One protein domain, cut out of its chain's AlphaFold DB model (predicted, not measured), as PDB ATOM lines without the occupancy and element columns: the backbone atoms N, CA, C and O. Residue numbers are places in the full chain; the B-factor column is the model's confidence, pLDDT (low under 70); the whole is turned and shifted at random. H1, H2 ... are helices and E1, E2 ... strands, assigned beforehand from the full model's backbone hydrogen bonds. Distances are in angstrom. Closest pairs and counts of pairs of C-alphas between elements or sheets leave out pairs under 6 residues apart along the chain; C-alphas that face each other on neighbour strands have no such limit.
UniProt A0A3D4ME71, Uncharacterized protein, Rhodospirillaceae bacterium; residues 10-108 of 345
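This is residues 10 to 108 of the 345 residues of an uncharacterized protein of Rhodospirillaceae bacterium (UniProt A0A3D4ME71). A twisted sheet of four strands, E2, E1, E4 and E3, has one long helix over each face, H2 on one and H3 on the other. The short helix H1 packs on H2 and makes a helical hairpin with it, away from the sheet; H1 lies at one end of the longest axis, and residues 56 to 67, the long link before H3, reach towards the other. The printed part has 99 residues, with three named helices and four named strands in the order H1, H2, E1, E2, H3, E3, E4; the class is mixed, helices and strands, and the sheet, in the order E2, E1, E4, E3, is mixed. The whole is compact, with a radius of gyration of the C-alphas of 13.5 A, and spans 39 by 32 by 20 A.

H1 is residues 13 to 18, 8.7 A long, and begins at C-alpha 13 (172.807, 206.255, 137.662). H2 is residues 22 to 36, 20.9 A. E1 is residues 44 to 48, 13.2 A, and E2 is residues 53 to 55, 6.7 A. H3 is residues 68 to 82, 21.0 A, from C-alpha 68 (146.008, 197.213, 135.720). E3 is residues 89 to 93, 13.0 A. E4 is residues 98 to 103, 15.7 A, and ends at C-alpha 103 (165.722, 196.135, 127.102).

The inner strands E1 and E4 are parallel at 23 degrees, with N 47 and O 101 2.8 A apart, within hydrogen-bond range. The hairpin E1 and E2 is antiparallel at 149 degrees, with N 55 and O 46 at 2.8 A. The hairpin E3 and E4 is antiparallel at 159 degrees, with N 91 and O 100 at 2.8 A. H2 is on the sheet at a height of 9.4 A, over E1 and only just over E2, on which 3 of its C-alphas fall; it runs along the strands, at 11 degrees to E1 on the local plane. Its closest C-alphas to E2 are those of Asn 27 and His 55, 6.0 A apart. H3 is on the opposite face at a height of 8.5 A, over E4 and slantwise to the strands, at 46 degrees to E4 on the local plane; the closest C-alphas of H3 and E4 are those of Tyr 82 and Val 102, 7.5 A apart. This gives three layers, helices on both faces of a sheet. E2, H3 and E3 form a split strand-helix-strand unit, two strands running the same way with E1 and E4 between them, and its crossover is left-handed. H1 is not on the sheet; it touches H2, the closest C-alphas being those of Val 13 and Ala 28 at 5.1 A, at a shallow tilt of 24 degrees, opposite ways. H2 and H3 are apart. In H1, H2 and H3 every O i to N i+4 pair is within hydrogen-bond range.

The two C-alphas farthest apart are those of Glu 18 and Lys 66, 39.3 A. The printed part has no cut, and the link from E2 to H3 is long, with 12 residues. The mean pLDDT of the printed part is 87.3, and residues 106 to 108 are under 70.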
ATOM      1  N   ASN A  10     167.339 207.766 146.398       82.19
ATOM      2  CA  ASN A  10     168.084 208.881 145.803       82.19
ATOM      3  C   ASN A  10     169.348 208.461 145.022       82.19
ATOM      4  O   ASN A  10     170.104 209.333 144.614       82.19
ATOM      5  N   GLU A  11     169.585 207.163 144.814       90.69
ATOM      6  CA  GLU A  11     170.799 206.640 144.156       90.69
ATOM      7  C   GLU A  11     170.880 207.055 142.684       90.69
ATOM      8  O   GLU A  11     170.043 206.635 141.893       90.69
ATOM      9  N   THR A  12     171.884 207.826 142.285       92.06
ATOM     10  CA  THR A  12     172.143 208.236 140.893       92.06
ATOM     11  C   THR A  12     172.482 207.059 139.971       92.06
ATOM     12  O   THR A  12     172.846 205.970 140.414       92.06
ATOM     13  N   VAL A  13     172.406 207.274 138.650       92.12
ATOM     14  CA  VAL A  13     172.807 206.255 137.662       92.12
ATOM     15  C   VAL A  13     174.266 205.831 137.868       92.12
ATOM     16  O   VAL A  13     174.569 204.644 137.791       92.12
ATOM     17  N   VAL A  14     175.155 206.781 138.174       91.00
ATOM     18  CA  VAL A  14     176.584 206.519 138.404       91.00
ATOM     19  C   VAL A  14     176.789 205.627 139.629       91.00
ATOM     20  O   VAL A  14     177.450 204.597 139.520       91.00
ATOM     21  N   GLU A  15     176.152 205.947 140.758       92.19
ATOM     22  CA  GLU A  15     176.230 205.134 141.982       92.19
ATOM     23  C   GLU A  15     175.686 203.711 141.757       92.19
ATOM     24  O   GLU A  15     176.283 202.727 142.202       92.19
ATOM     25  N   ALA A  16     174.594 203.570 140.999       91.25
ATOM     26  CA  ALA A  16     174.035 202.262 140.658       91.25
ATOM     27  C   ALA A  16     174.961 201.431 139.747       91.25
ATOM     28  O   ALA A  16     175.064 200.206 139.912       91.25
ATOM     29  N   VAL A  17     175.651 202.088 138.803       89.38
ATOM     30  CA  VAL A  17     176.695 201.479 137.961       89.38
ATOM     31  C   VAL A  17     177.865 201.002 138.825       89.38
ATOM     32  O   VAL A  17     178.289 199.854 138.689       89.38
ATOM     33  N   GLU A  18     178.359 201.835 139.743       89.44
ATOM     34  CA  GLU A  18     179.463 201.500 140.654       89.44
ATOM     35  C   GLU A  18     179.121 200.316 141.569       89.44
ATOM     36  O   GLU A  18     179.951 199.430 141.792       89.44
ATOM     37  N   ARG A  19     177.865 200.232 142.022       89.56
ATOM     38  CA  ARG A  19     177.342 199.106 142.811       89.56
ATOM     39  C   ARG A  19     177.078 197.842 141.985       89.56
ATOM     40  O   ARG A  19     176.717 196.809 142.550       89.56
ATOM     41  N   LYS A  20     177.254 197.890 140.663       86.94
ATOM     42  CA  LYS A  20     176.987 196.773 139.745       86.94
ATOM     43  C   LYS A  20     175.545 196.255 139.837       86.94
ATOM     44  O   LYS A  20     175.299 195.052 139.767       86.94
ATOM     45  N   SER A  21     174.574 197.157 140.004       87.88
ATOM     46  CA  SER A  21     173.157 196.800 140.136       87.88
ATOM     47  C   SER A  21     172.358 197.208 138.903       87.88
ATOM     48  O   SER A  21     171.983 198.367 138.768       87.88
ATOM     49  N   LEU A  22     172.021 196.250 138.033       86.81
ATOM     50  CA  LEU A  22     171.210 196.513 136.834       86.81
ATOM     51  C   LEU A  22     169.830 197.099 137.173       86.81
ATOM     52  O   LEU A  22     169.402 198.096 136.599       86.81
ATOM     53  N   SER A  23     169.149 196.516 138.159       88.12
ATOM     54  CA  SER A  23     167.862 197.028 138.631       88.12
ATOM     55  C   SER A  23     167.979 198.410 139.281       88.12
ATOM     56  O   SER A  23     167.079 199.232 139.104       88.12
ATOM     57  N   GLY A  24     169.089 198.682 139.980       90.75
ATOM     58  CA  GLY A  24     169.441 200.017 140.468       90.75
ATOM     59  C   GLY A  24     169.605 201.009 139.319       90.75
ATOM     60  O   GLY A  24     168.994 202.071 139.348       90.75
ATOM     61  N   VAL A  25     170.328 200.624 138.264       92.19
ATOM     62  CA  VAL A  25     170.541 201.443 137.063       92.19
ATOM     63  C   VAL A  25     169.214 201.789 136.398       92.19
ATOM     64  O   VAL A  25     168.969 202.960 136.134       92.19
ATOM     65  N   PHE A  26     168.321 200.820 136.191       93.00
ATOM     66  CA  PHE A  26     167.013 201.080 135.581       93.00
ATOM     67  C   PHE A  26     166.132 201.995 136.433       93.00
ATOM     68  O   PHE A  26     165.525 202.930 135.909       93.00
ATOM     69  N   ASN A  27     166.089 201.778 137.750       91.31
ATOM     70  CA  ASN A  27     165.332 202.644 138.655       91.31
ATOM     71  C   ASN A  27     165.909 204.068 138.694       91.31
ATOM     72  O   ASN A  27     165.155 205.044 138.660       91.31
ATOM     73  N   ALA A  28     167.237 204.192 138.750       92.44
ATOM     74  CA  ALA A  28     167.925 205.471 138.770       92.44
ATOM     75  C   ALA A  28     167.752 206.236 137.455       92.44
ATOM     76  O   ALA A  28     167.460 207.429 137.492       92.44
ATOM     77  N   PHE A  29     167.854 205.539 136.319       93.25
ATOM     78  CA  PHE A  29     167.651 206.091 134.982       93.25
ATOM     79  C   PHE A  29     166.237 206.651 134.842       93.25
ATOM     80  O   PHE A  29     166.069 207.832 134.577       93.25
ATOM     81  N   VAL A  30     165.214 205.844 135.143       91.50
ATOM     82  CA  VAL A  30     163.807 206.277 135.150       91.50
ATOM     83  C   VAL A  30     163.599 207.542 135.986       91.50
ATOM     84  O   VAL A  30     162.907 208.471 135.558       91.50
ATOM     85  N   ARG A  31     164.166 207.581 137.197       90.25
ATOM     86  CA  ARG A  31     163.996 208.719 138.105       90.25
ATOM     87  C   ARG A  31     164.696 209.967 137.572       90.25
ATOM     88  O   ARG A  31     164.095 211.038 137.614       90.25
ATOM     89  N   GLU A  32     165.922 209.826 137.072       90.88
ATOM     90  CA  GLU A  32     166.676 210.913 136.445       90.88
ATOM     91  C   GLU A  32     165.915 211.472 135.238       90.88
ATOM     92  O   GLU A  32     165.651 212.671 135.191       90.88
ATOM     93  N   THR A  33     165.463 210.615 134.318       88.94
ATOM     94  CA  THR A  33     164.726 211.048 133.126       88.94
ATOM     95  C   THR A  33     163.438 211.772 133.505       88.94
ATOM     96  O   THR A  33     163.164 212.843 132.977       88.94
ATOM     97  N   LYS A  34     162.677 211.266 134.484       87.62
ATOM     98  CA  LYS A  34     161.477 211.950 134.993       87.62
ATOM     99  C   LYS A  34     161.794 213.321 135.601       87.62
ATOM    100  O   LYS A  34     160.989 214.241 135.488       87.62
ATOM    101  N   GLN A  35     162.913 213.442 136.312       88.88
ATOM    102  CA  GLN A  35     163.318 214.698 136.939       88.88
ATOM    103  C   GLN A  35     163.729 215.738 135.892       88.88
ATOM    104  O   GLN A  35     163.422 216.917 136.054       88.88
ATOM    105  N   GLU A  36     164.424 215.312 134.838       88.31
ATOM    106  CA  GLU A  36     164.929 216.210 133.798       88.31
ATOM    107  C   GLU A  36     163.916 216.480 132.676       88.31
ATOM    108  O   GLU A  36     164.042 217.504 132.006       88.31
ATOM    109  N   LEU A  37     162.914 215.608 132.515       85.12
ATOM    110  CA  LEU A  37     161.825 215.686 131.533       85.12
ATOM    111  C   LEU A  37     160.467 215.401 132.218       85.12
ATOM    112  O   LEU A  37     159.918 214.301 132.115       85.12
ATOM    113  N   PRO A  38     159.896 216.350 132.977       83.19
ATOM    114  CA  PRO A  38     158.648 216.124 133.711       83.19
ATOM    115  C   PRO A  38     157.455 215.697 132.835       83.19
ATOM    116  O   PRO A  38     156.545 215.017 133.317       83.19
ATOM    117  N   GLU A  39     157.459 216.068 131.554       80.94
ATOM    118  CA  GLU A  39     156.432 215.755 130.558       80.94
ATOM    119  C   GLU A  39     156.266 214.253 130.287       80.94
ATOM    120  O   GLU A  39     155.153 213.809 130.009       80.94
ATOM    121  N   ILE A  40     157.318 213.444 130.458       81.88
ATOM    122  CA  ILE A  40     157.239 211.984 130.268       81.88
ATOM    123  C   ILE A  40     156.704 211.252 131.512       81.88
ATOM    124  O   ILE A  40     156.524 210.031 131.517       81.88
ATOM    125  N   SER A  41     156.441 211.971 132.610       83.56
ATOM    126  CA  SER A  41     156.045 211.364 133.882       83.56
ATOM    127  C   SER A  41     154.684 210.666 133.802       83.56
ATOM    128  O   SER A  41     153.630 211.312 133.758       83.56
ATOM    129  N   GLY A  42     154.702 209.342 133.965       85.19
ATOM    130  CA  GLY A  42     153.524 208.472 133.872       85.19
ATOM    131  C   GLY A  42     153.275 207.929 132.464       85.19
ATOM    132  O   GLY A  42     152.328 207.170 132.291       85.19
ATOM    133  N   HIS A  43     154.137 208.291 131.512       87.50
ATOM    134  CA  HIS A  43     154.118 207.888 130.108       87.50
ATOM    135  C   HIS A  43     155.366 207.095 129.704       87.50
ATOM    136  O   HIS A  43     155.467 206.666 128.563       87.50
ATOM    137  N   PHE A  44     156.317 206.907 130.617       89.38
ATOM    138  CA  PHE A  44     157.594 206.257 130.353       89.38
ATOM    139  C   PHE A  44     157.753 204.985 131.184       89.38
ATOM    140  O   PHE A  44     157.251 204.920 132.306       89.38
ATOM    141  N   ALA A  45     158.448 203.981 130.653       92.38
ATOM    142  CA  ALA A  45     158.903 202.824 131.418       92.38
ATOM    143  C   ALA A  45     160.077 202.119 130.733       92.38
ATOM    144  O   ALA A  45     160.304 202.279 129.535       92.38
ATOM    145  N   ILE A  46     160.777 201.272 131.489       94.31
ATOM    146  CA  ILE A  46     161.734 200.304 130.942       94.31
ATOM    147  C   ILE A  46     161.157 198.902 131.136       94.31
ATOM    148  O   ILE A  46     160.909 198.487 132.268       94.31
ATOM    149  N   LEU A  47     160.969 198.162 130.045       93.62
ATOM    150  CA  LEU A  47     160.634 196.741 130.055       93.62
ATOM    151  C   LEU A  47     161.928 195.921 129.953       93.62
ATOM    152  O   LEU A  47     162.501 195.772 128.879       93.62
ATOM    153  N   ASN A  48     162.382 195.380 131.081       91.94
ATOM    154  CA  ASN A  48     163.508 194.456 131.172       91.94
ATOM    155  C   ASN A  48     163.047 193.043 130.792       91.94
ATOM    156  O   ASN A  48     162.478 192.321 131.617       91.94
ATOM    157  N   ILE A  49     163.298 192.655 129.544       90.56
ATOM    158  CA  ILE A  49     162.940 191.340 129.010       90.56
ATOM    159  C   ILE A  49     163.657 190.206 129.770       90.56
ATOM    160  O   ILE A  49     162.957 189.299 130.215       90.56
ATOM    161  N   PRO A  50     164.991 190.227 130.000       86.25
ATOM    162  CA  PRO A  50     165.672 189.169 130.754       86.25
ATOM    163  C   PRO A  50     165.054 188.812 132.113       86.25
ATOM    164  O   PRO A  50     165.062 187.644 132.495       86.25
ATOM    165  N   GLU A  51     164.520 189.797 132.842       87.25
ATOM    166  CA  GLU A  51     163.898 189.583 134.161       87.25
ATOM    167  C   GLU A  51     162.361 189.580 134.122       87.25
ATOM    168  O   GLU A  51     161.730 189.471 135.174       87.25
ATOM    169  N   ALA A  52     161.753 189.727 132.938       86.06
ATOM    170  CA  ALA A  52     160.314 189.939 132.764       86.06
ATOM    171  C   ALA A  52     159.754 191.012 133.722       86.06
ATOM    172  O   ALA A  52     158.709 190.837 134.354       86.06
ATOM    173  N   LYS A  53     160.485 192.124 133.858       89.56
ATOM    174  CA  LYS A  53     160.217 193.167 134.852       89.56
ATOM    175  C   LYS A  53     160.053 194.528 134.197       89.56
ATOM    176  O   LYS A  53     160.770 194.864 133.263       89.56
ATOM    177  N   VAL A  54     159.144 195.337 134.734       90.69
ATOM    178  CA  VAL A  54     159.003 196.745 134.352       90.69
ATOM    179  C   VAL A  54     159.558 197.643 135.447       90.69
ATOM    180  O   VAL A  54     159.326 197.414 136.636       90.69
ATOM    181  N   HIS A  55     160.308 198.656 135.030       90.69
ATOM    182  CA  HIS A  55     160.825 199.720 135.874       90.69
ATOM    183  C   HIS A  55     160.089 201.015 135.520       90.69
ATOM    184  O   HIS A  55     160.022 201.378 134.347       90.69
ATOM    185  N   MET A  56     159.580 201.697 136.553       80.69
ATOM    186  CA  MET A  56     158.542 202.745 136.532       80.69
ATOM    187  C   MET A  56     157.106 202.211 136.598       80.69
ATOM    188  O   MET A  56     156.764 201.214 135.968       80.69
ATOM    189  N   ASP A  57     156.259 202.912 137.357       70.00
ATOM    190  CA  ASP A  57     154.812 202.698 137.348       70.00
ATOM    191  C   ASP A  57     154.171 203.648 136.327       70.00
ATOM    192  O   ASP A  57     154.217 204.876 136.478       70.00
ATOM    193  N   ILE A  58     153.631 203.075 135.250       84.50
ATOM    194  CA  ILE A  58     152.880 203.809 134.229       84.50
ATOM    195  C   ILE A  58     151.556 204.238 134.859       84.50
ATOM    196  O   ILE A  58     150.822 203.425 135.419       84.50
ATOM    197  N   SER A  59     151.214 205.520 134.741       88.88
ATOM    198  CA  SER A  59     149.932 205.998 135.250       88.88
ATOM    199  C   SER A  59     148.820 205.498 134.333       88.88
ATOM    200  O   SER A  59     148.744 205.911 133.179       88.88
ATOM    201  N   LEU A  60     147.946 204.632 134.859       90.00
ATOM    202  CA  LEU A  60     146.816 204.083 134.102       90.00
ATOM    203  C   LEU A  60     145.949 205.193 133.496       90.00
ATOM    204  O   LEU A  60     145.643 205.148 132.311       90.00
ATOM    205  N   GLU A  61     145.625 206.216 134.294       89.12
ATOM    206  CA  GLU A  61     144.842 207.377 133.857       89.12
ATOM    207  C   GLU A  61     145.531 208.117 132.706       89.12
ATOM    208  O   GLU A  61     144.927 208.324 131.655       89.12
ATOM    209  N   LYS A  62     146.809 208.478 132.876       86.31
ATOM    210  CA  LYS A  62     147.541 209.254 131.869       86.31
ATOM    211  C   LYS A  62     147.778 208.473 130.579       86.31
ATOM    212  O   LYS A  62     147.665 209.044 129.501       86.31
ATOM    213  N   ALA A  63     148.086 207.185 130.684       85.69
ATOM    214  CA  ALA A  63     148.326 206.311 129.540       85.69
ATOM    215  C   ALA A  63     147.031 205.715 128.945       85.69
ATOM    216  O   ALA A  63     147.088 204.906 128.021       85.69
ATOM    217  N   GLY A  64     145.853 206.089 129.464       89.12
ATOM    218  CA  GLY A  64     144.560 205.662 128.929       89.12
ATOM    219  C   GLY A  64     144.240 204.174 129.130       89.12
ATOM    220  O   GLY A  64     143.452 203.607 128.371       89.12
ATOM    221  N   PHE A  65     144.834 203.522 130.132       92.19
ATOM    222  CA  PHE A  65     144.491 202.151 130.506       92.19
ATOM    223  C   PHE A  65     143.295 202.131 131.458       92.19
ATOM    224  O   PHE A  65     143.256 202.841 132.460       92.19
ATOM    225  N   LYS A  66     142.323 201.264 131.160       92.31
ATOM    226  CA  LYS A  66     141.114 201.090 131.976       92.31
ATOM    227  C   LYS A  66     141.431 200.583 133.386       92.31
ATOM    228  O   LYS A  66     140.795 200.997 134.350       92.31
ATOM    229  N   ASP A  67     142.368 199.650 133.485       93.56
ATOM    230  CA  ASP A  67     142.761 198.984 134.718       93.56
ATOM    231  C   ASP A  67     144.165 198.376 134.571       93.56
ATOM    232  O   ASP A  67     144.785 198.416 133.503       93.56
ATOM    233  N   LYS A  68     144.682 197.831 135.676       92.56
ATOM    234  CA  LYS A  68     146.008 197.213 135.720       92.56
ATOM    235  C   LYS A  68     146.106 195.970 134.827       92.56
ATOM    236  O   LYS A  68     147.158 195.758 134.238       92.56
ATOM    237  N   ALA A  69     145.021 195.211 134.669       94.00
ATOM    238  CA  ALA A  69     145.009 194.028 133.811       94.00
ATOM    239  C   ALA A  69     145.222 194.406 132.337       94.00
ATOM    240  O   ALA A  69     146.042 193.793 131.666       94.00
ATOM    241  N   ALA A  70     144.579 195.477 131.860       93.81
ATOM    242  CA  ALA A  70     144.788 195.981 130.503       93.81
ATOM    243  C   ALA A  70     146.234 196.453 130.252       93.81
ATOM    244  O   ALA A  70     146.759 196.273 129.152       93.81
ATOM    245  N   LEU A  71     146.879 197.060 131.256       93.00
ATOM    246  CA  LEU A  71     148.298 197.424 131.179       93.00
ATOM    247  C   LEU A  71     149.191 196.175 131.152       93.00
ATOM    248  O   LEU A  71     150.116 196.102 130.345       93.00
ATOM    249  N   ASP A  72     148.923 195.196 132.013       92.50
ATOM    250  CA  ASP A  72     149.718 193.970 132.098       92.50
ATOM    251  C   ASP A  72     149.597 193.127 130.815       92.50
ATOM    252  O   ASP A  72     150.611 192.641 130.313       92.50
ATOM    253  N   ASP A  73     148.403 193.040 130.217       94.25
ATOM    254  CA  ASP A  73     148.178 192.395 128.915       94.25
ATOM    255  C   ASP A  73     148.965 193.092 127.795       94.25
ATOM    256  O   ASP A  73     149.608 192.438 126.971       94.25
ATOM    257  N   TYR A  74     148.959 194.429 127.780       93.81
ATOM    258  CA  TYR A  74     149.718 195.222 126.813       93.81
ATOM    259  C   TYR A  74     151.229 194.979 126.936       93.81
ATOM    260  O   TYR A  74     151.903 194.685 125.945       93.81
ATOM    261  N   LEU A  75     151.761 195.044 128.161       93.25
ATOM    262  CA  LEU A  75     153.171 194.772 128.445       93.25
ATOM    263  C   LEU A  75     153.547 193.320 128.114       93.25
ATOM    264  O   LEU A  75     154.630 193.079 127.585       93.25
ATOM    265  N   GLY A  76     152.652 192.358 128.362       93.44
ATOM    266  CA  GLY A  76     152.825 190.955 127.976       93.44
ATOM    267  C   GLY A  76     152.873 190.748 126.458       93.44
ATOM    268  O   GLY A  76     153.652 189.924 125.963       93.44
ATOM    269  N   GLY A  77     152.097 191.536 125.709       93.75
ATOM    270  CA  GLY A  77     152.162 191.605 124.250       93.75
ATOM    271  C   GLY A  77     153.522 192.098 123.755       93.75
ATOM    272  O   GLY A  77     154.151 191.424 122.938       93.75
ATOM    273  N   LEU A  78     154.018 193.214 124.303       92.50
ATOM    274  CA  LEU A  78     155.352 193.737 123.973       92.50
ATOM    275  C   LEU A  78     156.460 192.754 124.347       92.50
ATOM    276  O   LEU A  78     157.333 192.474 123.529       92.50
ATOM    277  N   TYR A  79     156.396 192.166 125.541       93.12
ATOM    278  CA  TYR A  79     157.342 191.135 125.954       93.12
ATOM    279  C   TYR A  79     157.400 190.000 124.929       93.12
ATOM    280  O   TYR A  79     158.475 189.598 124.492       93.12
ATOM    281  N   SER A  80     156.239 189.504 124.499       93.31
ATOM    282  CA  SER A  80     156.158 188.406 123.535       93.31
ATOM    283  C   SER A  80     156.694 188.785 122.155       93.31
ATOM    284  O   SER A  80     157.309 187.940 121.510       93.31
ATOM    285  N   ALA A  81     156.484 190.030 121.719       90.81
ATOM    286  CA  ALA A  81     156.979 190.539 120.442       90.81
ATOM    287  C   ALA A  81     158.506 190.695 120.421       90.81
ATOM    288  O   ALA A  81     159.134 190.437 119.396       90.81
ATOM    289  N   TYR A  82     159.102 191.090 121.549       88.81
ATOM    290  CA  TYR A  82     160.518 191.446 121.605       88.81
ATOM    291  C   TYR A  82     161.417 190.409 122.266       88.81
ATOM    292  O   TYR A  82     162.618 190.483 122.062       88.81
ATOM    293  N   LYS A  83     160.908 189.410 123.001       88.25
ATOM    294  CA  LYS A  83     161.760 188.444 123.731       88.25
ATOM    295  C   LYS A  83     162.824 187.742 122.877       88.25
ATOM    296  O   LYS A  83     163.910 187.447 123.372       88.25
ATOM    297  N   ASP A  84     162.541 187.553 121.592       84.56
ATOM    298  CA  ASP A  84     163.422 186.864 120.648       84.56
ATOM    299  C   ASP A  84     164.185 187.831 119.715       84.56
ATOM    300  O   ASP A  84     164.955 187.368 118.877       84.56
ATOM    301  N   SER A  85     164.027 189.159 119.859       80.69
ATOM    302  CA  SER A  85     164.675 190.155 118.979       80.69
ATOM    303  C   SER A  85     166.199 190.183 119.115       80.69
ATOM    304  O   SER A  85     166.904 190.478 118.156       80.69
ATOM    305  N   GLY A  86     166.720 189.909 120.316       74.81
ATOM    306  CA  GLY A  86     168.143 190.039 120.636       74.81
ATOM    307  C   GLY A  86     168.667 191.481 120.674       74.81
ATOM    308  O   GLY A  86     169.853 191.670 120.945       74.81
ATOM    309  N   THR A  87     167.808 192.478 120.441       78.19
ATOM    310  CA  THR A  87     168.129 193.911 120.440       78.19
ATOM    311  C   THR A  87     167.186 194.683 121.360       78.19
ATOM    312  O   THR A  87     165.999 194.356 121.473       78.19
ATOM    313  N   SER A  88     167.729 195.697 122.035       87.00
ATOM    314  CA  SER A  88     166.929 196.712 122.722       87.00
ATOM    315  C   SER A  88     166.287 197.643 121.697       87.00
ATOM    316  O   SER A  88     166.841 197.798 120.612       87.00
ATOM    317  N   VAL A  89     165.117 198.197 122.023       87.44
ATOM    318  CA  VAL A  89     164.395 199.126 121.144       87.44
ATOM    319  C   VAL A  89     163.596 200.166 121.930       87.44
ATOM    320  O   VAL A  89     163.070 199.893 123.015       87.44
ATOM    321  N   ALA A  90     163.420 201.330 121.324       87.38
ATOM    322  CA  ALA A  90     162.464 202.349 121.719       87.38
ATOM    323  C   ALA A  90     161.057 202.044 121.171       87.38
ATOM    324  O   ALA A  90     160.780 202.246 119.994       87.38
ATOM    325  N   HIS A  91     160.123 201.594 122.010       87.38
ATOM    326  CA  HIS A  91     158.727 201.393 121.607       87.38
ATOM    327  C   HIS A  91     157.870 202.618 121.945       87.38
ATOM    328  O   HIS A  91     157.820 203.037 123.102       87.38
ATOM    329  N   PHE A  92     157.148 203.159 120.961       83.81
ATOM    330  CA  PHE A  92     156.210 204.264 121.166       83.81
ATOM    331  C   PHE A  92     154.790 203.898 120.731       83.81
ATOM    332  O   PHE A  92     154.557 203.407 119.628       83.81
ATOM    333  N   ASP A  93     153.818 204.198 121.588       85.31
ATOM    334  CA  ASP A  93     152.394 204.102 121.290       85.31
ATOM    335  C   ASP A  93     151.754 205.485 121.364       85.31
ATOM    336  O   ASP A  93     151.335 205.958 122.424       85.31
ATOM    337  N   GLY A  94     151.647 206.120 120.197       78.06
ATOM    338  CA  GLY A  94     151.069 207.453 120.060       78.06
ATOM    339  C   GLY A  94     149.592 207.536 120.440       78.06
ATOM    340  O   GLY A  94     149.129 208.608 120.818       78.06
ATOM    341  N   SER A  95     148.847 206.425 120.415       81.69
ATOM    342  CA  SER A  95     147.445 206.428 120.857       81.69
ATOM    343  C   SER A  95     147.308 206.586 122.374       81.69
ATOM    344  O   SER A  95     146.265 207.020 122.858       81.69
ATOM    345  N   ARG A  96     148.368 206.241 123.113       83.56
ATOM    346  CA  ARG A  96     148.443 206.282 124.582       83.56
ATOM    347  C   ARG A  96     149.464 207.285 125.093       83.56
ATOM    348  O   ARG A  96     149.622 207.427 126.303       83.56
ATOM    349  N   ASN A  97     150.159 207.955 124.171       80.12
ATOM    350  CA  ASN A  97     151.337 208.756 124.460       80.12
ATOM    351  C   ASN A  97     152.302 207.986 125.379       80.12
ATOM    352  O   ASN A  97     152.649 208.470 126.450       80.12
ATOM    353  N   LEU A  98     152.627 206.739 125.028       86.25
ATOM    354  CA  LEU A  98     153.405 205.840 125.877       86.25
ATOM    355  C   LEU A  98     154.753 205.533 125.227       86.25
ATOM    356  O   LEU A  98     154.802 205.125 124.072       86.25
ATOM    357  N   ALA A  99     155.825 205.696 125.989       87.56
ATOM    358  CA  ALA A  99     157.207 205.480 125.598       87.56
ATOM    359  C   ALA A  99     157.814 204.367 126.463       87.56
ATOM    360  O   ALA A  99     157.958 204.509 127.676       87.56
ATOM    361  N   ILE A 100     158.155 203.232 125.863       90.31
ATOM    362  CA  ILE A 100     158.717 202.079 126.569       90.31
ATOM    363  C   ILE A 100     160.073 201.744 125.972       90.31
ATOM    364  O   ILE A 100     160.169 201.379 124.805       90.31
ATOM    365  N   LEU A 101     161.119 201.803 126.792       91.44
ATOM    366  CA  LEU A 101     162.408 201.219 126.439       91.44
ATOM    367  C   LEU A 101     162.336 199.718 126.672       91.44
ATOM    368  O   LEU A 101     162.232 199.264 127.813       91.44
ATOM    369  N   VAL A 102     162.380 198.937 125.604       91.19
ATOM    370  CA  VAL A 102     162.439 197.484 125.700       91.19
ATOM    371  C   VAL A 102     163.904 197.082 125.750       91.19
ATOM    372  O   VAL A 102     164.619 197.194 124.761       91.19
ATOM    373  N   TYR A 103     164.360 196.615 126.907       90.38
ATOM    374  CA  TYR A 103     165.722 196.135 127.102       90.38
ATOM    375  C   TYR A 103     165.772 194.616 126.940       90.38
ATOM    376  O   TYR A 103     165.182 193.895 127.747       90.38
ATOM    377  N   ASN A 104     166.503 194.121 125.935       85.19
ATOM    378  CA  ASN A 104     166.605 192.682 125.636       85.19
ATOM    379  C   ASN A 104     167.990 192.064 125.918       85.19
ATOM    380  O   ASN A 104     168.369 191.029 125.367       85.19
ATOM    381  N   GLY A 105     168.758 192.685 126.817       73.25
ATOM    382  CA  GLY A 105     170.088 192.207 127.189       73.25
ATOM    383  C   GLY A 105     171.159 192.426 126.105       73.25
ATOM    384  O   GLY A 105     170.852 192.669 124.938       73.25
ATOM    385  N   PRO A 106     172.451 192.325 126.458       60.84
ATOM    386  CA  PRO A 106     173.556 192.627 125.554       60.84
ATOM    387  C   PRO A 106     173.947 191.390 124.732       60.84
ATOM    388  O   PRO A 106     175.107 190.979 124.748       60.84
ATOM    389  N   LYS A 107     172.998 190.730 124.046       53.75
ATOM    390  CA  LYS A 107     173.347 189.517 123.280       53.75
ATOM    391  C   LYS A 107     174.377 189.826 122.188       53.75
ATOM    392  O   LYS A 107     175.295 189.029 122.015       53.75
ATOM    393  N   HIS A 108     174.277 190.994 121.540       49.84
ATOM    394  CA  HIS A 108     175.188 191.404 120.460       49.84
ATOM    395  C   HIS A 108     175.467 192.917 120.360       49.84
ATOM    396  O   HIS A 108     176.242 193.312 119.496       49.84
TER     397      HIS A 108